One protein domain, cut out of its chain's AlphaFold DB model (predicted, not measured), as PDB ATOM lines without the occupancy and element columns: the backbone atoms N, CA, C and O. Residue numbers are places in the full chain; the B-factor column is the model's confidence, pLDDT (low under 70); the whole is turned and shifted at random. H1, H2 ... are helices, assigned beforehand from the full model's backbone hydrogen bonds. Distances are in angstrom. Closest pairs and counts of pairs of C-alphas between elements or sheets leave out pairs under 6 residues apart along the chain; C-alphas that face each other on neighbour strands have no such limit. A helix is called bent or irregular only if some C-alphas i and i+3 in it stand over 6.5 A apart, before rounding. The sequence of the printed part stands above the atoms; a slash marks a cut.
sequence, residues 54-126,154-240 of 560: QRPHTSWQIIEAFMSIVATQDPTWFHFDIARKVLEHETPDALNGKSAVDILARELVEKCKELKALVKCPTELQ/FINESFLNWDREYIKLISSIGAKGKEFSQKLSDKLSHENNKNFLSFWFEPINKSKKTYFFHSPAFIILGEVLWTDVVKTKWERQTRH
ATOM      1  N   GLN A  54      18.447 -36.001  20.853       70.75
ATOM      2  CA  GLN A  54      17.873 -34.924  21.653       70.75
ATOM      3  C   GLN A  54      18.786 -34.516  22.800       70.75
ATOM      4  O   GLN A  54      19.168 -35.345  23.629       70.75
ATOM      5  N   ARG A  55      19.080 -33.215  22.874       73.94
ATOM      6  CA  ARG A  55      19.642 -32.571  24.064       73.94
ATOM      7  C   ARG A  55      18.517 -31.952  24.909       73.94
ATOM      8  O   ARG A  55      17.463 -31.609  24.357       73.94
ATOM      9  N   PRO A  56      18.704 -31.798  26.230       73.69
ATOM     10  CA  PRO A  56      17.715 -31.197  27.125       73.69
ATOM     11  C   PRO A  56      17.123 -29.862  26.642       73.69
ATOM     12  O   PRO A  56      15.899 -29.711  26.603       73.69
ATOM     13  N   HIS A  57      17.958 -28.911  26.210       74.69
ATOM     14  CA  HIS A  57      17.485 -27.611  25.711       74.69
ATOM     15  C   HIS A  57      16.716 -27.715  24.380       74.69
ATOM     16  O   HIS A  57      15.754 -26.978  24.158       74.69
ATOM     17  N   THR A  58      17.100 -28.641  23.497       77.12
ATOM     18  CA  THR A  58      16.406 -28.945  22.234       77.12
ATOM     19  C   THR A  58      15.007 -29.491  22.507       77.12
ATOM     20  O   THR A  58      14.026 -28.993  21.961       77.12
ATOM     21  N   SER A  59      14.896 -30.448  23.432       76.44
ATOM     22  CA  SER A  59      13.611 -31.028  23.849       76.44
ATOM     23  C   SER A  59      12.675 -29.972  24.441       76.44
ATOM     24  O   SER A  59      11.479 -29.966  24.153       76.44
ATOM     25  N   TRP A  60      13.218 -29.042  25.233       78.94
ATOM     26  CA  TRP A  60      12.448 -27.926  25.777       78.94
ATOM     27  C   TRP A  60      11.916 -27.002  24.671       78.94
ATOM     28  O   TRP A  60      10.736 -26.653  24.687       78.94
ATOM     29  N   GLN A  61      12.754 -26.642  23.690       80.38
ATOM     30  CA  GLN A  61      12.354 -25.795  22.557       80.38
ATOM     31  C   GLN A  61      11.294 -26.469  21.678       80.38
ATOM     32  O   GLN A  61      10.363 -25.805  21.227       80.38
ATOM     33  N   ILE A  62      11.386 -27.788  21.488       80.94
ATOM     34  CA  ILE A  62      10.369 -28.587  20.791       80.94
ATOM     35  C   ILE A  62       9.023 -28.486  21.513       80.94
ATOM     36  O   ILE A  62       8.009 -28.195  20.884       80.94
ATOM     37  N   ILE A  63       8.990 -28.684  22.834       79.56
ATOM     38  CA  ILE A  63       7.736 -28.568  23.592       79.56
ATOM     39  C   ILE A  63       7.215 -27.127  23.562       79.56
ATOM     40  O   ILE A  63       6.022 -26.926  23.366       79.56
ATOM     41  N   GLU A  64       8.076 -26.111  23.674       83.75
ATOM     42  CA  GLU A  64       7.660 -24.703  23.570       83.75
ATOM     43  C   GLU A  64       7.031 -24.382  22.208       83.75
ATOM     44  O   GLU A  64       5.968 -23.755  22.142       83.75
ATOM     45  N   ALA A  65       7.645 -24.855  21.123       82.94
ATOM     46  CA  ALA A  65       7.116 -24.707  19.774       82.94
ATOM     47  C   ALA A  65       5.778 -25.442  19.617       82.94
ATOM     48  O   ALA A  65       4.812 -24.858  19.126       82.94
ATOM     49  N   PHE A  66       5.687 -26.683  20.103       85.00
ATOM     50  CA  PHE A  66       4.445 -27.454  20.128       85.00
ATOM     51  C   PHE A  66       3.336 -26.716  20.886       85.00
ATOM     52  O   PHE A  66       2.244 -26.516  20.357       85.00
ATOM     53  N   MET A  67       3.626 -26.235  22.095       86.44
ATOM     54  CA  MET A  67       2.681 -25.483  22.922       86.44
ATOM     55  C   MET A  67       2.254 -24.178  22.261       86.44
ATOM     56  O   MET A  67       1.105 -23.767  22.393       86.44
ATOM     57  N   SER A  68       3.137 -23.544  21.493       84.62
ATOM     58  CA  SER A  68       2.783 -22.385  20.680       84.62
ATOM     59  C   SER A  68       1.855 -22.708  19.509       84.62
ATOM     60  O   SER A  68       1.089 -21.831  19.118       84.62
ATOM     61  N   ILE A  69       1.880 -23.938  18.990       84.25
ATOM     62  CA  ILE A  69       0.956 -24.414  17.950       84.25
ATOM     63  C   ILE A  69      -0.417 -24.752  18.542       84.25
ATOM     64  O   ILE A  69      -1.422 -24.525  17.876       84.25
ATOM     65  N   VAL A  70      -0.480 -25.289  19.767       87.62
ATOM     66  CA  VAL A  70      -1.749 -25.745  20.372       87.62
ATOM     67  C   VAL A  70      -2.417 -24.713  21.288       87.62
ATOM     68  O   VAL A  70      -3.623 -24.763  21.478       87.62
ATOM     69  N   ALA A  71      -1.703 -23.730  21.834       90.00
ATOM     70  CA  ALA A  71      -2.307 -22.646  22.618       90.00
ATOM     71  C   ALA A  71      -2.900 -21.545  21.712       90.00
ATOM     72  O   ALA A  71      -2.437 -20.402  21.713       90.00
ATOM     73  N   THR A  72      -3.896 -21.908  20.905       90.12
ATOM     74  CA  THR A  72      -4.568 -21.044  19.920       90.12
ATOM     75  C   THR A  72      -5.751 -20.294  20.516       90.12
ATOM     76  O   THR A  72      -6.201 -20.616  21.606       90.12
ATOM     77  N   GLN A  73      -6.286 -19.287  19.820       88.31
ATOM     78  CA  GLN A  73      -7.485 -18.584  20.295       88.31
ATOM     79  C   GLN A  73      -8.719 -19.495  20.286       88.31
ATOM     80  O   GLN A  73      -9.439 -19.537  21.286       88.31
ATOM     81  N   ASP A  74      -8.898 -20.240  19.194       89.69
ATOM     82  CA  ASP A  74     -10.005 -21.161  18.944       89.69
ATOM     83  C   ASP A  74      -9.513 -22.611  18.782       89.69
ATOM     84  O   ASP A  74      -8.333 -22.829  18.486       89.69
ATOM     85  N   PRO A  75     -10.387 -23.625  18.956       91.19
ATOM     86  CA  PRO A  75     -10.008 -25.020  18.763       91.19
ATOM     87  C   PRO A  75      -9.569 -25.322  17.331       91.19
ATOM     88  O   PRO A  75     -10.322 -25.147  16.376       91.19
ATOM     89  N   THR A  76      -8.358 -25.851  17.197       88.00
ATOM     90  CA  THR A  76      -7.831 -26.391  15.934       88.00
ATOM     91  C   THR A  76      -8.165 -27.874  15.763       88.00
ATOM     92  O   THR A  76      -8.625 -28.541  16.694       88.00
ATOM     93  N   TRP A  77      -7.869 -28.428  14.581       85.69
ATOM     94  CA  TRP A  77      -8.022 -29.859  14.289       85.69
ATOM     95  C   TRP A  77      -7.390 -30.770  15.356       85.69
ATOM     96  O   TRP A  77      -8.014 -31.754  15.739       85.69
ATOM     97  N   PHE A  78      -6.224 -30.395  15.897       87.44
ATOM     98  CA  PHE A  78      -5.556 -31.127  16.979       87.44
ATOM     99  C   PHE A  78      -6.471 -31.327  18.199       87.44
ATOM    100  O   PHE A  78      -6.628 -32.440  18.695       87.44
ATOM    101  N   HIS A  79      -7.130 -30.261  18.655       92.00
ATOM    102  CA  HIS A  79      -8.008 -30.308  19.823       92.00
ATOM    103  C   HIS A  79      -9.241 -31.172  19.568       92.00
ATOM    104  O   HIS A  79      -9.649 -31.946  20.433       92.00
ATOM    105  N   PHE A  80      -9.824 -31.063  18.372       90.44
ATOM    106  CA  PHE A  80     -10.959 -31.891  17.974       90.44
ATOM    107  C   PHE A  80     -10.586 -33.371  17.858       90.44
ATOM    108  O   PHE A  80     -11.406 -34.223  18.194       90.44
ATOM    109  N   ASP A  81      -9.380 -33.682  17.387       87.69
ATOM    110  CA  ASP A  81      -8.876 -35.049  17.260       87.69
ATOM    111  C   ASP A  81      -8.655 -35.695  18.637       87.69
ATOM    112  O   ASP A  81      -9.245 -36.738  18.928       87.69
ATOM    113  N   ILE A  82      -7.946 -35.007  19.546       90.81
ATOM    114  CA  ILE A  82      -7.789 -35.435  20.947       90.81
ATOM    115  C   ILE A  82      -9.156 -35.621  21.618       90.81
ATOM    116  O   ILE A  82      -9.404 -36.657  22.237       90.81
ATOM    117  N   ALA A  83     -10.071 -34.660  21.462       92.25
ATOM    118  CA  ALA A  83     -11.405 -34.745  22.045       92.25
ATOM    119  C   ALA A  83     -12.186 -35.969  21.536       92.25
ATOM    120  O   ALA A  83     -12.798 -36.678  22.333       92.25
ATOM    121  N   ARG A  84     -12.143 -36.262  20.228       90.75
ATOM    122  CA  ARG A  84     -12.763 -37.476  19.666       90.75
ATOM    123  C   ARG A  84     -12.139 -38.731  20.250       90.75
ATOM    124  O   ARG A  84     -12.875 -39.619  20.664       90.75
ATOM    125  N   LYS A  85     -10.809 -38.786  20.335       89.12
ATOM    126  CA  LYS A  85     -10.089 -39.949  20.858       89.12
ATOM    127  C   LYS A  85     -10.470 -40.268  22.300       89.12
ATOM    128  O   LYS A  85     -10.719 -41.427  22.624       89.12
ATOM    129  N   VAL A  86     -10.560 -39.242  23.143       91.38
ATOM    130  CA  VAL A  86     -11.002 -39.382  24.536       91.38
ATOM    131  C   VAL A  86     -12.447 -39.872  24.594       91.38
ATOM    132  O   VAL A  86     -12.755 -40.819  25.313       91.38
ATOM    133  N   LEU A  87     -13.341 -39.277  23.805       90.75
ATOM    134  CA  LEU A  87     -14.760 -39.638  23.806       90.75
ATOM    135  C   LEU A  87     -15.030 -41.045  23.257       90.75
ATOM    136  O   LEU A  87     -15.923 -41.719  23.766       90.75
ATOM    137  N   GLU A  88     -14.252 -41.511  22.275       88.81
ATOM    138  CA  GLU A  88     -14.294 -42.896  21.778       88.81
ATOM    139  C   GLU A  88     -14.055 -43.915  22.898       88.81
ATOM    140  O   GLU A  88     -14.633 -45.001  22.866       88.81
ATOM    141  N   HIS A  89     -13.210 -43.575  23.874       84.62
ATOM    142  CA  HIS A  89     -12.885 -44.441  25.002       84.62
ATOM    143  C   HIS A  89     -13.863 -44.263  26.172       84.62
ATOM    144  O   HIS A  89     -14.398 -45.238  26.696       84.62
ATOM    145  N   GLU A  90     -14.124 -43.017  26.567       84.81
ATOM    146  CA  GLU A  90     -14.841 -42.702  27.804       84.81
ATOM    147  C   GLU A  90     -16.362 -42.766  27.661       84.81
ATOM    148  O   GLU A  90     -17.077 -43.135  28.597       84.81
ATOM    149  N   THR A  91     -16.913 -42.308  26.535       82.50
ATOM    150  CA  THR A  91     -18.368 -42.200  26.349       82.50
ATOM    151  C   THR A  91     -18.718 -42.230  24.854       82.50
ATOM    152  O   THR A  91     -19.021 -41.182  24.279       82.50
ATOM    153  N   PRO A  92     -18.736 -43.419  24.213       80.75
ATOM    154  CA  PRO A  92     -18.997 -43.549  22.775       80.75
ATOM    155  C   PRO A  92     -20.305 -42.888  22.316       80.75
ATOM    156  O   PRO A  92     -20.359 -42.285  21.245       80.75
ATOM    157  N   ASP A  93     -21.345 -42.912  23.156       75.31
ATOM    158  CA  ASP A  93     -22.632 -42.265  22.873       75.31
ATOM    159  C   ASP A  93     -22.511 -40.740  22.697       75.31
ATOM    160  O   ASP A  93     -23.273 -40.134  21.940       75.31
ATOM    161  N   ALA A  94     -21.538 -40.108  23.364       75.44
ATOM    162  CA  ALA A  94     -21.283 -38.673  23.264       75.44
ATOM    163  C   ALA A  94     -20.580 -38.290  21.951       75.44
ATOM    164  O   ALA A  94     -20.709 -37.147  21.509       75.44
ATOM    165  N   LEU A  95     -19.901 -39.234  21.286       74.81
ATOM    166  CA  LEU A  95     -19.185 -39.011  20.024       74.81
ATOM    167  C   LEU A  95     -20.132 -38.642  18.869       74.81
ATOM    168  O   LEU A  95     -19.785 -37.852  17.992       74.81
ATOM    169  N   ASN A  96     -21.357 -39.176  18.899       67.25
ATOM    170  CA  ASN A  96     -22.397 -38.867  17.914       67.25
ATOM    171  C   ASN A  96     -22.922 -37.426  18.052       67.25
ATOM    172  O   ASN A  96     -23.513 -36.879  17.118       67.25
ATOM    173  N   GLY A  97     -22.694 -36.781  19.201       63.59
ATOM    174  CA  GLY A  97     -23.048 -35.390  19.444       63.59
ATOM    175  C   GLY A  97     -21.888 -34.449  19.132       63.59
ATOM    176  O   GLY A  97     -20.956 -34.338  19.923       63.59
ATOM    177  N   LYS A  98     -21.987 -33.662  18.046       72.06
ATOM    178  CA  LYS A  98     -20.992 -32.615  17.700       72.06
ATOM    179  C   LYS A  98     -20.676 -31.660  18.868       72.06
ATOM    180  O   LYS A  98     -19.575 -31.130  18.942       72.06
ATOM    181  N   SER A  99     -21.627 -31.478  19.787       83.94
ATOM    182  CA  SER A  99     -21.496 -30.631  20.976       83.94
ATOM    183  C   SER A  99     -20.478 -31.156  22.002       83.94
ATOM    184  O   SER A  99     -19.724 -30.349  22.529       83.94
ATOM    185  N   ALA A 100     -20.384 -32.468  22.262       88.62
ATOM    186  CA  ALA A 100     -19.440 -32.995  23.262       88.62
ATOM    187  C   ALA A 100     -17.984 -32.729  22.859       88.62
ATOM    188  O   ALA A 100     -17.184 -32.254  23.665       88.62
ATOM    189  N   VAL A 101     -17.680 -33.004  21.586       91.25
ATOM    190  CA  VAL A 101     -16.354 -32.791  21.001       91.25
ATOM    191  C   VAL A 101     -15.986 -31.306  21.046       91.25
ATOM    192  O   VAL A 101     -14.880 -30.980  21.453       91.25
ATOM    193  N   ASP A 102     -16.907 -30.408  20.673       91.12
ATOM    194  CA  ASP A 102     -16.658 -28.959  20.682       91.12
ATOM    195  C   ASP A 102     -16.399 -28.416  22.093       91.12
ATOM    196  O   ASP A 102     -15.431 -27.684  22.291       91.12
ATOM    197  N   ILE A 103     -17.196 -28.817  23.093       91.19
ATOM    198  CA  ILE A 103     -16.982 -28.364  24.477       91.19
ATOM    199  C   ILE A 103     -15.617 -28.844  24.980       91.19
ATOM    200  O   ILE A 103     -14.855 -28.040  25.509       91.19
ATOM    201  N   LEU A 104     -15.286 -30.128  24.793       94.88
ATOM    202  CA  LEU A 104     -14.003 -30.670  25.242       94.88
ATOM    203  C   LEU A 104     -12.821 -30.016  24.514       94.88
ATOM    204  O   LEU A 104     -11.835 -29.671  25.157       94.88
ATOM    205  N   ALA A 105     -12.934 -29.785  23.204       94.44
ATOM    206  CA  ALA A 105     -11.898 -29.118  22.423       94.44
ATOM    207  C   ALA A 105     -11.654 -27.672  22.894       94.44
ATOM    208  O   ALA A 105     -10.505 -27.249  22.989       94.44
ATOM    209  N   ARG A 106     -12.709 -26.927  23.252       94.44
ATOM    210  CA  ARG A 106     -12.588 -25.576  23.831       94.44
ATOM    211  C   ARG A 106     -11.934 -25.582  25.209       94.44
ATOM    212  O   ARG A 106     -11.035 -24.783  25.444       94.44
ATOM    213  N   GLU A 107     -12.337 -26.486  26.101       95.00
ATOM    214  CA  GLU A 107     -11.696 -26.588  27.422       95.00
ATOM    215  C   GLU A 107     -10.222 -27.023  27.303       95.00
ATOM    216  O   GLU A 107      -9.372 -26.536  28.050       95.00
ATOM    217  N   LEU A 108      -9.890 -27.887  26.333       95.69
ATOM    218  CA  LEU A 108      -8.503 -28.246  26.023       95.69
ATOM    219  C   LEU A 108      -7.685 -27.014  25.620       95.69
ATOM    220  O   LEU A 108      -6.615 -26.810  26.185       95.69
ATOM    221  N   VAL A 109      -8.192 -26.171  24.713       95.44
ATOM    222  CA  VAL A 109      -7.526 -24.919  24.303       95.44
ATOM    223  C   VAL A 109      -7.223 -24.026  25.505       95.44
ATOM    224  O   VAL A 109      -6.099 -23.543  25.650       95.44
ATOM    225  N   GLU A 110      -8.198 -23.819  26.393       95.25
ATOM    226  CA  GLU A 110      -8.010 -22.973  27.576       95.25
ATOM    227  C   GLU A 110      -6.917 -23.528  28.499       95.25
ATOM    228  O   GLU A 110      -6.066 -22.777  28.981       95.25
ATOM    229  N   LYS A 111      -6.849 -24.854  28.670       95.25
ATOM    230  CA  LYS A 111      -5.768 -25.490  29.435       95.25
ATOM    231  C   LYS A 111      -4.421 -25.486  28.720       95.25
ATOM    232  O   LYS A 111      -3.403 -25.337  29.393       95.25
ATOM    233  N   CYS A 112      -4.382 -25.551  27.389       93.12
ATOM    234  CA  CYS A 112      -3.159 -25.330  26.614       93.12
ATOM    235  C   CYS A 112      -2.604 -23.913  26.841       93.12
ATOM    236  O   CYS A 112      -1.399 -23.755  27.049       93.12
ATOM    237  N   LYS A 113      -3.472 -22.887  26.833       93.50
ATOM    238  CA  LYS A 113      -3.093 -21.489  27.114       93.50
ATOM    239  C   LYS A 113      -2.553 -21.328  28.530       93.50
ATOM    240  O   LYS A 113      -1.494 -20.730  28.711       93.50
ATOM    241  N   GLU A 114      -3.258 -21.881  29.518       93.62
ATOM    242  CA  GLU A 114      -2.842 -21.847  30.921       93.62
ATOM    243  C   GLU A 114      -1.471 -22.509  31.102       93.62
ATOM    244  O   GLU A 114      -0.553 -21.894  31.643       93.62
ATOM    245  N   LEU A 115      -1.287 -23.714  30.556       90.06
ATOM    246  CA  LEU A 115      -0.022 -24.440  30.631       90.06
ATOM    247  C   LEU A 115       1.131 -23.671  29.972       90.06
ATOM    248  O   LEU A 115       2.210 -23.560  30.552       90.06
ATOM    249  N   LYS A 116       0.902 -23.098  28.784       88.88
ATOM    250  CA  LYS A 116       1.899 -22.270  28.091       88.88
ATOM    251  C   LYS A 116       2.292 -21.042  28.916       88.88
ATOM    252  O   LYS A 116       3.460 -20.672  28.922       88.88
ATOM    253  N   ALA A 117       1.341 -20.417  29.609       87.88
ATOM    254  CA  ALA A 117       1.603 -19.252  30.452       87.88
ATOM    255  C   ALA A 117       2.399 -19.594  31.726       87.88
ATOM    256  O   ALA A 117       3.132 -18.745  32.236       87.88
ATOM    257  N   LEU A 118       2.268 -20.823  32.238       84.06
ATOM    258  CA  LEU A 118       2.981 -21.285  33.431       84.06
ATOM    259  C   LEU A 118       4.458 -21.594  33.161       84.06
ATOM    260  O   LEU A 118       5.287 -21.445  34.063       84.06
ATOM    261  N   VAL A 119       4.811 -21.987  31.935       78.12
ATOM    262  CA  VAL A 119       6.189 -22.364  31.615       78.12
ATOM    263  C   VAL A 119       6.974 -21.195  31.043       78.12
ATOM    264  O   VAL A 119       6.763 -20.734  29.924       78.12
ATOM    265  N   LYS A 120       7.927 -20.716  31.840       74.75
ATOM    266  CA  LYS A 120       8.802 -19.604  31.470       74.75
ATOM    267  C   LYS A 120       9.975 -20.090  30.628       74.75
ATOM    268  O   LYS A 120      10.583 -21.114  30.931       74.75
ATOM    269  N   CYS A 121      10.323 -19.305  29.607       72.69
ATOM    270  CA  CYS A 121      11.584 -19.480  28.894       72.69
ATOM    271  C   CYS A 121      12.752 -19.151  29.833       72.69
ATOM    272  O   CYS A 121      12.741 -18.047  30.388       72.69
ATOM    273  N   PRO A 122      13.752 -20.038  29.979       72.56
ATOM    274  CA  PRO A 122      14.966 -19.747  30.739       72.56
ATOM    275  C   PRO A 122      15.646 -18.476  30.226       72.56
ATOM    276  O   PRO A 122      15.681 -18.241  29.012       72.56
ATOM    277  N   THR A 123      16.138 -17.642  31.140       71.81
ATOM    278  CA  THR A 123      16.693 -16.313  30.837       71.81
ATOM    279  C   THR A 123      17.916 -16.406  29.923       71.81
ATOM    280  O   THR A 123      18.072 -15.599  29.013       71.81
ATOM    281  N   GLU A 124      18.713 -17.455  30.086       70.44
ATOM    282  CA  GLU A 124      19.898 -17.773  29.287       70.44
ATOM    283  C   GLU A 124      19.530 -18.045  27.820       70.44
ATOM    284  O   GLU A 124      20.240 -17.649  26.897       70.44
ATOM    285  N   LEU A 125      18.371 -18.664  27.577       68.38
ATOM    286  CA  LEU A 125      17.873 -18.938  26.227       68.38
ATOM    287  C   LEU A 125      17.207 -17.692  25.611       68.38
ATOM    288  O   LEU A 125      17.220 -17.524  24.392       68.38
ATOM    289  N   GLN A 126      16.689 -16.777  26.441       70.06
ATOM    290  CA  GLN A 126      16.206 -15.466  25.987       70.06
ATOM    291  C   GLN A 126      17.352 -14.578  25.493       70.06
ATOM    292  O   GLN A 126      17.183 -13.908  24.482       70.06
ATOM    293  N   PHE A 154      19.605 -26.870  32.104       66.25
ATOM    294  CA  PHE A 154      18.363 -27.506  31.673       66.25
ATOM    295  C   PHE A 154      18.042 -28.740  32.513       66.25
ATOM    296  O   PHE A 154      16.928 -28.831  33.020       66.25
ATOM    297  N   ILE A 155      19.008 -29.631  32.728       65.38
ATOM    298  CA  ILE A 155      18.836 -30.850  33.533       65.38
ATOM    299  C   ILE A 155      18.416 -30.521  34.976       65.38
ATOM    300  O   ILE A 155      17.517 -31.174  35.503       65.38
ATOM    301  N   ASN A 156      19.012 -29.497  35.596       61.66
ATOM    302  CA  ASN A 156      18.811 -29.185  37.012       61.66
ATOM    303  C   ASN A 156      17.647 -28.215  37.287       61.66
ATOM    304  O   ASN A 156      17.005 -28.334  38.329       61.66
ATOM    305  N   GLU A 157      17.347 -27.267  36.388       59.12
ATOM    306  CA  GLU A 157      16.405 -26.168  36.679       59.12
ATOM    307  C   GLU A 157      15.198 -26.063  35.727       59.12
ATOM    308  O   GLU A 157      14.150 -25.555  36.135       59.12
ATOM    309  N   SER A 158      15.295 -26.545  34.476       55.88
ATOM    310  CA  SER A 158      14.310 -26.209  33.422       55.88
ATOM    311  C   SER A 158      13.607 -27.389  32.735       55.88
ATOM    312  O   SER A 158      12.501 -27.219  32.221       55.88
ATOM    313  N   PHE A 159      14.187 -28.589  32.741       54.56
ATOM    314  CA  PHE A 159      13.645 -29.779  32.071       54.56
ATOM    315  C   PHE A 159      12.427 -30.348  32.814       54.56
ATOM    316  O   PHE A 159      11.422 -30.701  32.205       54.56
ATOM    317  N   LEU A 160      12.456 -30.294  34.147       59.12
ATOM    318  CA  LEU A 160      11.352 -30.706  35.018       59.12
ATOM    319  C   LEU A 160      10.217 -29.669  35.106       59.12
ATOM    320  O   LEU A 160       9.197 -29.951  35.731       59.12
ATOM    321  N   ASN A 161      10.356 -28.476  34.507       70.00
ATOM    322  CA  ASN A 161       9.322 -27.436  34.592       70.00
ATOM    323  C   ASN A 161       8.040 -27.831  33.866       70.00
ATOM    324  O   ASN A 161       6.970 -27.677  34.444       70.00
ATOM    325  N   TRP A 162       8.126 -28.360  32.643       78.56
ATOM    326  CA  TRP A 162       6.927 -28.740  31.886       78.56
ATOM    327  C   TRP A 162       6.141 -29.837  32.595       78.56
ATOM    328  O   TRP A 162       4.953 -29.658  32.838       78.56
ATOM    329  N   ASP A 163       6.804 -30.918  33.001       82.69
ATOM    330  CA  ASP A 163       6.148 -32.033  33.690       82.69
ATOM    331  C   ASP A 163       5.589 -31.600  35.045       82.69
ATOM    332  O   ASP A 163       4.451 -31.920  35.376       82.69
ATOM    333  N   ARG A 164       6.344 -30.812  35.820       84.69
ATOM    334  CA  ARG A 164       5.891 -30.295  37.115       84.69
ATOM    335  C   ARG A 164       4.692 -29.366  36.978       84.69
ATOM    336  O   ARG A 164       3.734 -29.515  37.733       84.69
ATOM    337  N   GLU A 165       4.740 -28.400  36.064       88.50
ATOM    338  CA  GLU A 165       3.628 -27.469  35.853       88.50
ATOM    339  C   GLU A 165       2.421 -28.179  35.225       88.50
ATOM    340  O   GLU A 165       1.290 -27.907  35.619       88.50
ATOM    341  N   TYR A 166       2.640 -29.166  34.354       90.81
ATOM    342  CA  TYR A 166       1.582 -30.035  33.842       90.81
ATOM    343  C   TYR A 166       0.934 -30.866  34.959       90.81
ATOM    344  O   TYR A 166      -0.286 -30.875  35.088       90.81
ATOM    345  N   ILE A 167       1.721 -31.514  35.825       91.44
ATOM    346  CA  ILE A 167       1.216 -32.271  36.980       91.44
ATOM    347  C   ILE A 167       0.424 -31.352  37.914       91.44
ATOM    348  O   ILE A 167      -0.668 -31.724  38.346       91.44
ATOM    349  N   LYS A 168       0.932 -30.146  38.206       92.62
ATOM    350  CA  LYS A 168       0.215 -29.143  39.007       92.62
ATOM    351  C   LYS A 168      -1.107 -28.755  38.353       92.62
ATOM    352  O   LYS A 168      -2.134 -28.776  39.033       92.62
ATOM    353  N   LEU A 169      -1.098 -28.468  37.051       94.38
ATOM    354  CA  LEU A 169      -2.298 -28.152  36.284       94.38
ATOM    355  C   LEU A 169      -3.316 -29.289  36.385       94.38
ATOM    356  O   LEU A 169      -4.444 -29.052  36.805       94.38
ATOM    357  N   ILE A 170      -2.912 -30.529  36.102       95.38
ATOM    358  CA  ILE A 170      -3.773 -31.711  36.214       95.38
ATOM    359  C   ILE A 170      -4.314 -31.866  37.641       95.38
ATOM    360  O   ILE A 170      -5.511 -32.062  37.817       95.38
ATOM    361  N   SER A 171      -3.481 -31.696  38.674       95.44
ATOM    362  CA  SER A 171      -3.903 -31.800  40.080       95.44
ATOM    363  C   SER A 171      -4.947 -30.756  40.496       95.44
ATOM    364  O   SER A 171      -5.717 -30.983  41.434       95.44
ATOM    365  N   SER A 172      -4.988 -29.617  39.797       95.06
ATOM    366  CA  SER A 172      -5.968 -28.554  40.033       95.06
ATOM    367  C   SER A 172      -7.347 -28.873  39.441       95.06
ATOM    368  O   SER A 172      -8.345 -28.274  39.846       95.06
ATOM    369  N   ILE A 173      -7.425 -29.840  38.518       93.81
ATOM    370  CA  ILE A 173      -8.657 -30.215  37.823       93.81
ATOM    371  C   ILE A 173      -9.335 -31.353  38.590       93.81
ATOM    372  O   ILE A 173      -9.061 -32.527  38.369       93.81
ATOM    373  N   GLY A 174     -10.230 -30.991  39.508       92.44
ATOM    374  CA  GLY A 174     -11.163 -31.931  40.133       92.44
ATOM    375  C   GLY A 174     -10.522 -33.081  40.923       92.44
ATOM    376  O   GLY A 174      -9.458 -32.944  41.529       92.44
ATOM    377  N   ALA A 175     -11.240 -34.200  41.020       93.25
ATOM    378  CA  ALA A 175     -10.820 -35.373  41.787       93.25
ATOM    379  C   ALA A 175     -10.012 -36.360  40.934       93.25
ATOM    380  O   ALA A 175      -9.017 -36.913  41.408       93.25
ATOM    381  N   LYS A 176     -10.408 -36.554  39.672       92.25
ATOM    382  CA  LYS A 176      -9.710 -37.414  38.721       92.25
ATOM    383  C   LYS A 176      -8.346 -36.837  38.370       92.25
ATOM    384  O   LYS A 176      -7.374 -37.587  38.321       92.25
ATOM    385  N   GLY A 177      -8.238 -35.517  38.231       94.12
ATOM    386  CA  GLY A 177      -6.944 -34.863  38.045       94.12
ATOM    387  C   GLY A 177      -5.992 -35.063  39.227       94.12
ATOM    388  O   GLY A 177      -4.816 -35.371  39.034       94.12
ATOM    389  N   LYS A 178      -6.482 -35.030  40.473       94.56
ATOM    390  CA  LYS A 178      -5.667 -35.393  41.653       94.56
ATOM    391  C   LYS A 178      -5.181 -36.844  41.612       94.56
ATOM    392  O   LYS A 178      -4.021 -37.112  41.905       94.56
ATOM    393  N   GLU A 179      -6.038 -37.777  41.202       93.31
ATOM    394  CA  GLU A 179      -5.661 -39.187  41.045       93.31
ATOM    395  C   GLU A 179      -4.572 -39.375  39.971       93.31
ATOM    396  O   GLU A 179      -3.572 -40.059  40.201       93.31
ATOM    397  N   PHE A 180      -4.749 -38.760  38.796       91.75
ATOM    398  CA  PHE A 180      -3.790 -38.857  37.695       91.75
ATOM    399  C   PHE A 180      -2.472 -38.155  38.001       91.75
ATOM    400  O   PHE A 180      -1.421 -38.719  37.719       91.75
ATOM    401  N   SER A 181      -2.505 -36.963  38.598       92.94
ATOM    402  CA  SER A 181      -1.291 -36.222  38.964       92.94
ATOM    403  C   SER A 181      -0.413 -36.999  39.945       92.94
ATOM    404  O   SER A 181       0.805 -36.999  39.776       92.94
ATOM    405  N   GLN A 182      -0.997 -37.741  40.893       90.44
ATOM    406  CA  GLN A 182      -0.232 -38.633  41.768       90.44
ATOM    407  C   GLN A 182       0.452 -39.753  40.968       90.44
ATOM    408  O   GLN A 182       1.666 -39.920  41.050       90.44
ATOM    409  N   LYS A 183      -0.305 -40.463  40.118       88.62
ATOM    410  CA  LYS A 183       0.229 -41.536  39.255       88.62
ATOM    411  C   LYS A 183       1.308 -41.039  38.287       88.62
ATOM    412  O   LYS A 183       2.230 -41.781  37.955       88.62
ATOM    413  N   LEU A 184       1.160 -39.814  37.788       87.88
ATOM    414  CA  LEU A 184       2.118 -39.168  36.895       87.88
ATOM    415  C   LEU A 184       3.372 -38.726  37.637       87.88
ATOM    416  O   LEU A 184       4.459 -38.925  37.113       87.88
ATOM    417  N   SER A 185       3.233 -38.198  38.855       84.75
ATOM    418  CA  SER A 185       4.375 -37.834  39.698       84.75
ATOM    419  C   SER A 185       5.272 -39.042  39.934       84.75
ATOM    420  O   SER A 185       6.478 -38.942  39.749       84.75
ATOM    421  N   ASP A 186       4.699 -40.212  40.223       78.94
ATOM    422  CA  ASP A 186       5.472 -41.444  40.421       78.94
ATOM    423  C   ASP A 186       6.175 -41.904  39.127       78.94
ATOM    424  O   ASP A 186       7.307 -42.376  39.156       78.94
ATOM    425  N   LYS A 187       5.538 -41.734  37.960       79.12
ATOM    426  CA  LYS A 187       6.107 -42.144  36.661       79.12
ATOM    427  C   LYS A 187       7.158 -41.182  36.107       79.12
ATOM    428  O   LYS A 187       8.084 -41.638  35.442       79.12
ATOM    429  N   LEU A 188       6.991 -39.880  36.339       77.12
ATOM    430  CA  LEU A 188       7.842 -38.814  35.798       77.12
ATOM    431  C   LEU A 188       8.952 -38.384  36.777       77.12
ATOM    432  O   LEU A 188       9.891 -37.715  36.365       77.12
ATOM    433  N   SER A 189       8.891 -38.789  38.053       63.75
ATOM    434  CA  SER A 189       9.928 -38.500  39.065       63.75
ATOM    435  C   SER A 189      11.181 -39.378  38.971       63.75
ATOM    436  O   SER A 189      12.192 -39.063  39.596       63.75
ATOM    437  N   HIS A 190      11.151 -40.472  38.205       52.91
ATOM    438  CA  HIS A 190      12.312 -41.343  38.039       52.91
ATOM    439  C   HIS A 190      13.282 -40.775  36.992       52.91
ATOM    440  O   HIS A 190      12.891 -40.552  35.851       52.91
ATOM    441  N   GLU A 191      14.552 -40.615  37.384       50.34
ATOM    442  CA  GLU A 191      15.725 -40.007  36.710       50.34
ATOM    443  C   GLU A 191      16.079 -40.504  35.280       50.34
ATOM    444  O   GLU A 191      17.176 -40.273  34.772       50.34
ATOM    445  N   ASN A 192      15.177 -41.183  34.573       51.69
ATOM    446  CA  ASN A 192      15.387 -41.623  33.200       51.69
ATOM    447  C   ASN A 192      14.963 -40.542  32.191       51.69
ATOM    448  O   ASN A 192      13.889 -40.605  31.591       51.69
ATOM    449  N   ASN A 193      15.896 -39.630  31.892       54.25
ATOM    450  CA  ASN A 193      15.832 -38.659  30.783       54.25
ATOM    451  C   ASN A 193      15.458 -39.269  29.412       54.25
ATOM    452  O   ASN A 193      15.064 -38.548  28.501       54.25
ATOM    453  N   LYS A 194      15.553 -40.596  29.239       55.84
ATOM    454  CA  LYS A 194      15.274 -41.284  27.968       55.84
ATOM    455  C   LYS A 194      13.800 -41.265  27.537       55.84
ATOM    456  O   LYS A 194      13.539 -41.488  26.362       55.84
ATOM    457  N   ASN A 195      12.859 -40.977  28.443       58.78
ATOM    458  CA  ASN A 195      11.419 -41.082  28.165       58.78
ATOM    459  C   ASN A 195      10.656 -39.743  28.189       58.78
ATOM    460  O   ASN A 195       9.449 -39.750  27.956       58.78
ATOM    461  N   PHE A 196      11.320 -38.605  28.412       68.50
ATOM    462  CA  PHE A 196      10.656 -37.299  28.551       68.50
ATOM    463  C   PHE A 196       9.781 -36.942  27.341       68.50
ATOM    464  O   PHE A 196       8.573 -36.751  27.462       68.50
ATOM    465  N   LEU A 197      10.356 -36.971  26.137       72.75
ATOM    466  CA  LEU A 197       9.596 -36.695  24.918       72.75
ATOM    467  C   LEU A 197       8.547 -37.765  24.622       72.75
ATOM    468  O   LEU A 197       7.570 -37.443  23.971       72.75
ATOM    469  N   SER A 198       8.693 -39.000  25.114       74.44
ATOM    470  CA  SER A 198       7.718 -40.071  24.845       74.44
ATOM    471  C   SER A 198       6.360 -39.851  25.530       74.44
ATOM    472  O   SER A 198       5.339 -40.372  25.084       74.44
ATOM    473  N   PHE A 199       6.346 -39.068  26.615       79.00
ATOM    474  CA  PHE A 199       5.125 -38.652  27.304       79.00
ATOM    475  C   PHE A 199       4.404 -37.525  26.550       79.00
ATOM    476  O   PHE A 199       3.178 -37.532  26.426       79.00
ATOM    477  N   TRP A 200       5.179 -36.585  26.010       78.88
ATOM    478  CA  TRP A 200       4.675 -35.460  25.223       78.88
ATOM    479  C   TRP A 200       4.395 -35.825  23.764       78.88
ATOM    480  O   TRP A 200       3.558 -35.194  23.126       78.88
ATOM    481  N   PHE A 201       5.033 -36.867  23.243       77.81
ATOM    482  CA  PHE A 201       4.962 -37.307  21.856       77.81
ATOM    483  C   PHE A 201       5.011 -38.835  21.831       77.81
ATOM    484  O   PHE A 201       5.999 -39.427  22.250       77.81
ATOM    485  N   GLU A 202       3.963 -39.505  21.342       66.19
ATOM    486  CA  GLU A 202       4.012 -40.964  21.210       66.19
ATOM    487  C   GLU A 202       5.186 -41.342  20.275       66.19
ATOM    488  O   GLU A 202       5.285 -40.797  19.168       66.19
ATOM    489  N   PRO A 203       6.113 -42.234  20.684       53.50
ATOM    490  CA  PRO A 203       7.234 -42.607  19.835       53.50
ATOM    491  C   PRO A 203       6.704 -43.223  18.541       53.50
ATOM    492  O   PRO A 203       5.847 -44.108  18.568       53.50
ATOM    493  N   ILE A 204       7.218 -42.749  17.401       49.38
ATOM    494  CA  ILE A 204       6.778 -43.154  16.062       49.38
ATOM    495  C   ILE A 204       6.979 -44.664  15.907       49.38
ATOM    496  O   ILE A 204       8.063 -45.144  15.566       49.38
ATOM    497  N   ASN A 205       5.927 -45.441  16.148       47.53
ATOM    498  CA  ASN A 205       5.972 -46.872  15.933       47.53
ATOM    499  C   ASN A 205       5.739 -47.132  14.444       47.53
ATOM    500  O   ASN A 205       4.606 -47.101  13.979       47.53
ATOM    501  N   LYS A 206       6.813 -47.413  13.693       48.38
ATOM    502  CA  LYS A 206       6.785 -47.635  12.231       48.38
ATOM    503  C   LYS A 206       5.756 -48.684  11.766       48.38
ATOM    504  O   LYS A 206       5.393 -48.694  10.597       48.38
ATOM    505  N   SER A 207       5.296 -49.561  12.665       45.59
ATOM    506  CA  SER A 207       4.308 -50.612  12.383       45.59
ATOM    507  C   SER A 207       2.846 -50.209  12.618       45.59
ATOM    508  O   SER A 207       1.944 -50.869  12.102       45.59
ATOM    509  N   LYS A 208       2.582 -49.134  13.374       48.47
ATOM    510  CA  LYS A 208       1.230 -48.632  13.628       48.47
ATOM    511  C   LYS A 208       1.032 -47.334  12.855       48.47
ATOM    512  O   LYS A 208       1.826 -46.411  12.965       48.47
ATOM    513  N   LYS A 209      -0.069 -47.233  12.105       48.06
ATOM    514  CA  LYS A 209      -0.558 -45.964  11.536       48.06
ATOM    515  C   LYS A 209      -1.113 -45.051  12.646       48.06
ATOM    516  O   LYS A 209      -2.231 -44.562  12.530       48.06
ATOM    517  N   THR A 210      -0.408 -44.895  13.766       50.03
ATOM    518  CA  THR A 210      -0.776 -43.906  14.778       50.03
ATOM    519  C   THR A 210      -0.276 -42.554  14.299       50.03
ATOM    520  O   THR A 210       0.893 -42.380  13.946       50.03
ATOM    521  N   TYR A 211      -1.200 -41.607  14.183       55.16
ATOM    522  CA  TYR A 211      -0.853 -40.252  13.802       55.16
ATOM    523  C   TYR A 211      -0.030 -39.622  14.929       55.16
ATOM    524  O   TYR A 211      -0.323 -39.810  16.105       55.16
ATOM    525  N   PHE A 212       0.997 -38.861  14.555       55.69
ATOM    526  CA  PHE A 212       1.958 -38.190  15.444       55.69
ATOM    527  C   PHE A 212       1.311 -37.297  16.531       55.69
ATOM    528  O   PHE A 212       1.969 -36.889  17.481       55.69
ATOM    529  N   PHE A 213       0.018 -37.009  16.405       65.00
ATOM    530  CA  PHE A 213      -0.722 -36.025  17.186       65.00
ATOM    531  C   PHE A 213      -1.392 -36.591  18.449       65.00
ATOM    532  O   PHE A 213      -1.900 -35.816  19.250       65.00
ATOM    533  N   HIS A 214      -1.369 -37.907  18.685       70.69
ATOM    534  CA  HIS A 214      -1.954 -38.516  19.889       70.69
ATOM    535  C   HIS A 214      -0.996 -38.476  21.088       70.69
ATOM    536  O   HIS A 214      -0.607 -39.503  21.640       70.69
ATOM    537  N   SER A 215      -0.587 -37.274  21.486       81.81
ATOM    538  CA  SER A 215       0.263 -37.087  22.662       81.81
ATOM    539  C   SER A 215      -0.391 -37.681  23.925       81.81
ATOM    540  O   SER A 215      -1.498 -37.253  24.278       81.81
ATOM    541  N   PRO A 216       0.274 -38.607  24.648       86.50
ATOM    542  CA  PRO A 216      -0.247 -39.157  25.901       86.50
ATOM    543  C   PRO A 216      -0.619 -38.079  26.925       86.50
ATOM    544  O   PRO A 216      -1.657 -38.190  27.579       86.50
ATOM    545  N   ALA A 217       0.174 -37.007  27.019       88.69
ATOM    546  CA  ALA A 217      -0.120 -35.864  27.880       88.69
ATOM    547  C   ALA A 217      -1.472 -35.205  27.537       88.69
ATOM    548  O   ALA A 217      -2.262 -34.887  28.425       88.69
ATOM    549  N   PHE A 218      -1.801 -35.030  26.258       91.25
ATOM    550  CA  PHE A 218      -3.066 -34.391  25.872       91.25
ATOM    551  C   PHE A 218      -4.262 -35.333  25.956       91.25
ATOM    552  O   PHE A 218      -5.356 -34.877  26.282       91.25
ATOM    553  N   ILE A 219      -4.056 -36.637  25.751       91.81
ATOM    554  CA  ILE A 219      -5.089 -37.645  26.016       91.81
ATOM    555  C   ILE A 219      -5.454 -37.645  27.504       91.81
ATOM    556  O   ILE A 219      -6.628 -37.501  27.828       91.81
ATOM    557  N   ILE A 220      -4.468 -37.690  28.407       93.12
ATOM    558  CA  ILE A 220      -4.718 -37.646  29.859       93.12
ATOM    559  C   ILE A 220      -5.389 -36.329  30.267       93.12
ATOM    560  O   ILE A 220      -6.349 -36.337  31.037       93.12
ATOM    561  N   LEU A 221      -4.923 -35.192  29.734       94.88
ATOM    562  CA  LEU A 221      -5.559 -33.898  29.991       94.88
ATOM    563  C   LEU A 221      -7.022 -33.909  29.534       94.88
ATOM    564  O   LEU A 221      -7.897 -33.458  30.271       94.88
ATOM    565  N   GLY A 222      -7.297 -34.458  28.351       95.62
ATOM    566  CA  GLY A 222      -8.646 -34.595  27.821       95.62
ATOM    567  C   GLY A 222      -9.527 -35.537  28.644       95.62
ATOM    568  O   GLY A 222     -10.676 -35.193  28.899       95.62
ATOM    569  N   GLU A 223      -9.013 -36.672  29.124       94.94
ATOM    570  CA  GLU A 223      -9.737 -37.604  30.010       94.94
ATOM    571  C   GLU A 223     -10.112 -36.952  31.347       94.94
ATOM    572  O   GLU A 223     -11.250 -37.071  31.820       94.94
ATOM    573  N   VAL A 224      -9.161 -36.231  31.949       95.56
ATOM    574  CA  VAL A 224      -9.368 -35.496  33.203       95.56
ATOM    575  C   VAL A 224     -10.395 -34.383  33.000       95.56
ATOM    576  O   VAL A 224     -11.358 -34.295  33.764       95.56
ATOM    577  N   LEU A 225     -10.248 -33.576  31.944       95.88
ATOM    578  CA  LEU A 225     -11.206 -32.524  31.601       95.88
ATOM    579  C   LEU A 225     -12.592 -33.085  31.304       95.88
ATOM    580  O   LEU A 225     -13.584 -32.533  31.781       95.88
ATOM    581  N   TRP A 226     -12.678 -34.183  30.551       94.62
ATOM    582  CA  TRP A 226     -13.943 -34.847  30.278       94.62
ATOM    583  C   TRP A 226     -14.632 -35.240  31.578       94.62
ATOM    584  O   TRP A 226     -15.761 -34.825  31.822       94.62
ATOM    585  N   THR A 227     -13.936 -35.975  32.440       93.31
ATOM    586  CA  THR A 227     -14.520 -36.539  33.659       93.31
ATOM    587  C   THR A 227     -14.948 -35.464  34.654       93.31
ATOM    588  O   THR A 227     -16.080 -35.495  35.143       93.31
ATOM    589  N   ASP A 228     -14.067 -34.504  34.937       91.69
ATOM    590  CA  ASP A 228     -14.240 -33.591  36.068       91.69
ATOM    591  C   ASP A 228     -14.886 -32.248  35.696       91.69
ATOM    592  O   ASP A 228     -15.401 -31.560  36.577       91.69
ATOM    593  N   VAL A 229     -14.887 -31.865  34.413       90.06
ATOM    594  CA  VAL A 229     -15.370 -30.546  33.962       90.06
ATOM    595  C   VAL A 229     -16.460 -30.684  32.898       90.06
ATOM    596  O   VAL A 229     -17.592 -30.224  33.079       90.06
ATOM    597  N   VAL A 230     -16.145 -31.335  31.779       91.25
ATOM    598  CA  VAL A 230     -16.955 -31.266  30.557       91.25
ATOM    599  C   VAL A 230     -18.167 -32.183  30.610       91.25
ATOM    600  O   VAL A 230     -19.241 -31.756  30.199       91.25
ATOM    601  N   LYS A 231     -18.047 -33.413  31.117       89.88
ATOM    602  CA  LYS A 231     -19.131 -34.407  31.086       89.88
ATOM    603  C   LYS A 231     -20.388 -33.876  31.752       89.88
ATOM    604  O   LYS A 231     -21.464 -33.938  31.169       89.88
ATOM    605  N   THR A 232     -20.241 -33.269  32.927       85.12
ATOM    606  CA  THR A 232     -21.369 -32.659  33.637       85.12
ATOM    607  C   THR A 232     -21.981 -31.519  32.818       85.12
ATOM    608  O   THR A 232     -23.197 -31.461  32.666       85.12
ATOM    609  N   LYS A 233     -21.164 -30.625  32.246       84.69
ATOM    610  CA  LYS A 233     -21.623 -29.515  31.390       84.69
ATOM    611  C   LYS A 233     -22.356 -30.023  30.143       84.69
ATOM    612  O   LYS A 233     -23.443 -29.544  29.831       84.69
ATOM    613  N   TRP A 234     -21.815 -31.037  29.475       86.75
ATOM    614  CA  TRP A 234     -22.418 -31.689  28.316       86.75
ATOM    615  C   TRP A 234     -23.735 -32.391  28.665       86.75
ATOM    616  O   TRP A 234     -24.731 -32.206  27.965       86.75
ATOM    617  N   GLU A 235     -23.790 -33.142  29.767       83.75
ATOM    618  CA  GLU A 235     -25.027 -33.770  30.246       83.75
ATOM    619  C   GLU A 235     -26.091 -32.707  30.541       83.75
ATOM    620  O   GLU A 235     -27.235 -32.849  30.110       83.75
ATOM    621  N   ARG A 236     -25.706 -31.594  31.185       82.62
ATOM    622  CA  ARG A 236     -26.590 -30.440  31.415       82.62
ATOM    623  C   ARG A 236     -27.110 -29.833  30.107       82.62
ATOM    624  O   ARG A 236     -28.298 -29.542  30.028       82.62
ATOM    625  N   GLN A 237     -26.265 -29.675  29.086       80.44
ATOM    626  CA  GLN A 237     -26.653 -29.110  27.782       80.44
ATOM    627  C   GLN A 237     -27.556 -30.026  26.955       80.44
ATOM    628  O   GLN A 237     -28.431 -29.547  26.240       80.44
ATOM    629  N   THR A 238     -27.326 -31.336  27.013       76.94
ATOM    630  CA  THR A 238     -27.971 -32.295  26.104       76.94
ATOM    631  C   THR A 238     -29.197 -32.969  26.693       76.94
ATOM    632  O   THR A 238     -30.092 -33.361  25.946       76.94
ATOM    633  N   ARG A 239     -29.255 -33.117  28.021       76.31
ATOM    634  CA  ARG A 239     -30.344 -33.830  28.705       76.31
ATOM    635  C   ARG A 239     -31.337 -32.914  29.389       76.31
ATOM    636  O   ARG A 239     -32.388 -33.390  29.804       76.31
ATOM    637  N   HIS A 240     -31.020 -31.633  29.536       85.25
ATOM    638  CA  HIS A 240     -31.887 -30.686  30.218       85.25
ATOM    639  C   HIS A 240     -32.292 -29.543  29.297       85.25
ATOM    640  O   HIS A 240     -31.649 -29.233  28.301       85.25
TER     641      HIS A 240
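What this domain is: This is residues 54 to 126 and 154 to 240 of the 560 residues of an uncharacterized protein of Parachlamydia sp (UniProt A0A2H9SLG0). A lengthwise, up-and-down bundle of five helices or arms, H1, H4, H6, H7 and H9a, has H9a in its core, between H4 and H7, while H2 crosses H4 and H9a steeply. H1, H6 and H8 gather toward one end, the arm H9b reaches out at the other, and the long loop from H8 to H9, residues 201 to 215, swings away from the helices, its C-alphas lying 7 to 24 A from the mean of all C-alphas. The printed part has 160 residues with nine named helices, H1 to H9 in order, and no named strand: all helix. It is compact, with a radius of gyration of the C-alphas of 16.1 A and spans of 53 by 36 by 31 A.

Where its parts are: H1, residues 56 to 70, begins at C-alpha 56 (17.715, -31.197, 27.125) and is 21.3 A long. H2 is residues 77 to 90, 19.9 A, and H3 residues 92 to 95. H4, residues 98 to 118, is 30.8 A long and ends at C-alpha 118 (2.981, -21.285, 33.431); H5 is residues 123 to 126. H6, residues 154 to 172, 25.7 A, is irregular, with C-alphas 156 and 159 7.2 A apart, and has a kink of 32 degrees near residue 163. H7 is residues 174 to 188, 20.7 A. H8, residues 193 to 200, is irregular, with C-alphas 194 and 197 7.9 A apart. H9, residues 216 to 239, was assigned as one helix by its hydrogen bonds but is bent, with C-alphas 228 and 231 7.0 A apart; its arms are H9a, residues 216 to 228, 18.2 A, and H9b, residues 231 to 239, ending at C-alpha 239 (-30.344, -33.830, 28.705).

How they stand to each other: In the bundle, H1 touches H4 with residues 64 to 70 alone, closest at the C-alphas of Met 67 and Lys 116, 6.1 A. H6 and H7 form a helical hairpin, a shallow tilt of 24 degrees, closest at C-alphas 171 and 178, 4.3 A. H7 touches H9a with residues 174 to 180 alone, closest at C-alphas 174 and 228, 5.4 A. H2 touches H4 at a steep tilt of 65 degrees, closest at C-alphas 79 and 105, 4.8 A. H3 touches H2, closest at C-alphas 95 and 87, 5.9 A. H8 touches H9a, closest at C-alphas 200 and 217, 5.5 A. H9b touches H4, closest at C-alphas 234 and 100, 6.0 A; H5 touches no helix. Every O i to N i+4 pair is within hydrogen-bond range in H1, H4, H9a and H9b, against 9 of 10 in H2, 10 of 15 in H6, 10 of 11 in H7 and 1 of 4 in H8, where 3 of 5 O i to N i+3 pairs are within range; H3 and H5 are too short for an i+4 pair.

The domain as a whole: The farthest C-alphas, of Glu 124 and His 240, are 53.4 A apart. Residues 127 to 153 are not printed, and C-alphas 126 and 154 are 13.5 A apart across the cut. The link from H8 to H9 is long, 15 residues. Mean pLDDT of the printed part is 80.7; residues 96 to 97, 125, 154 to 160, 189 to 196 and 202 to 213 are under 70.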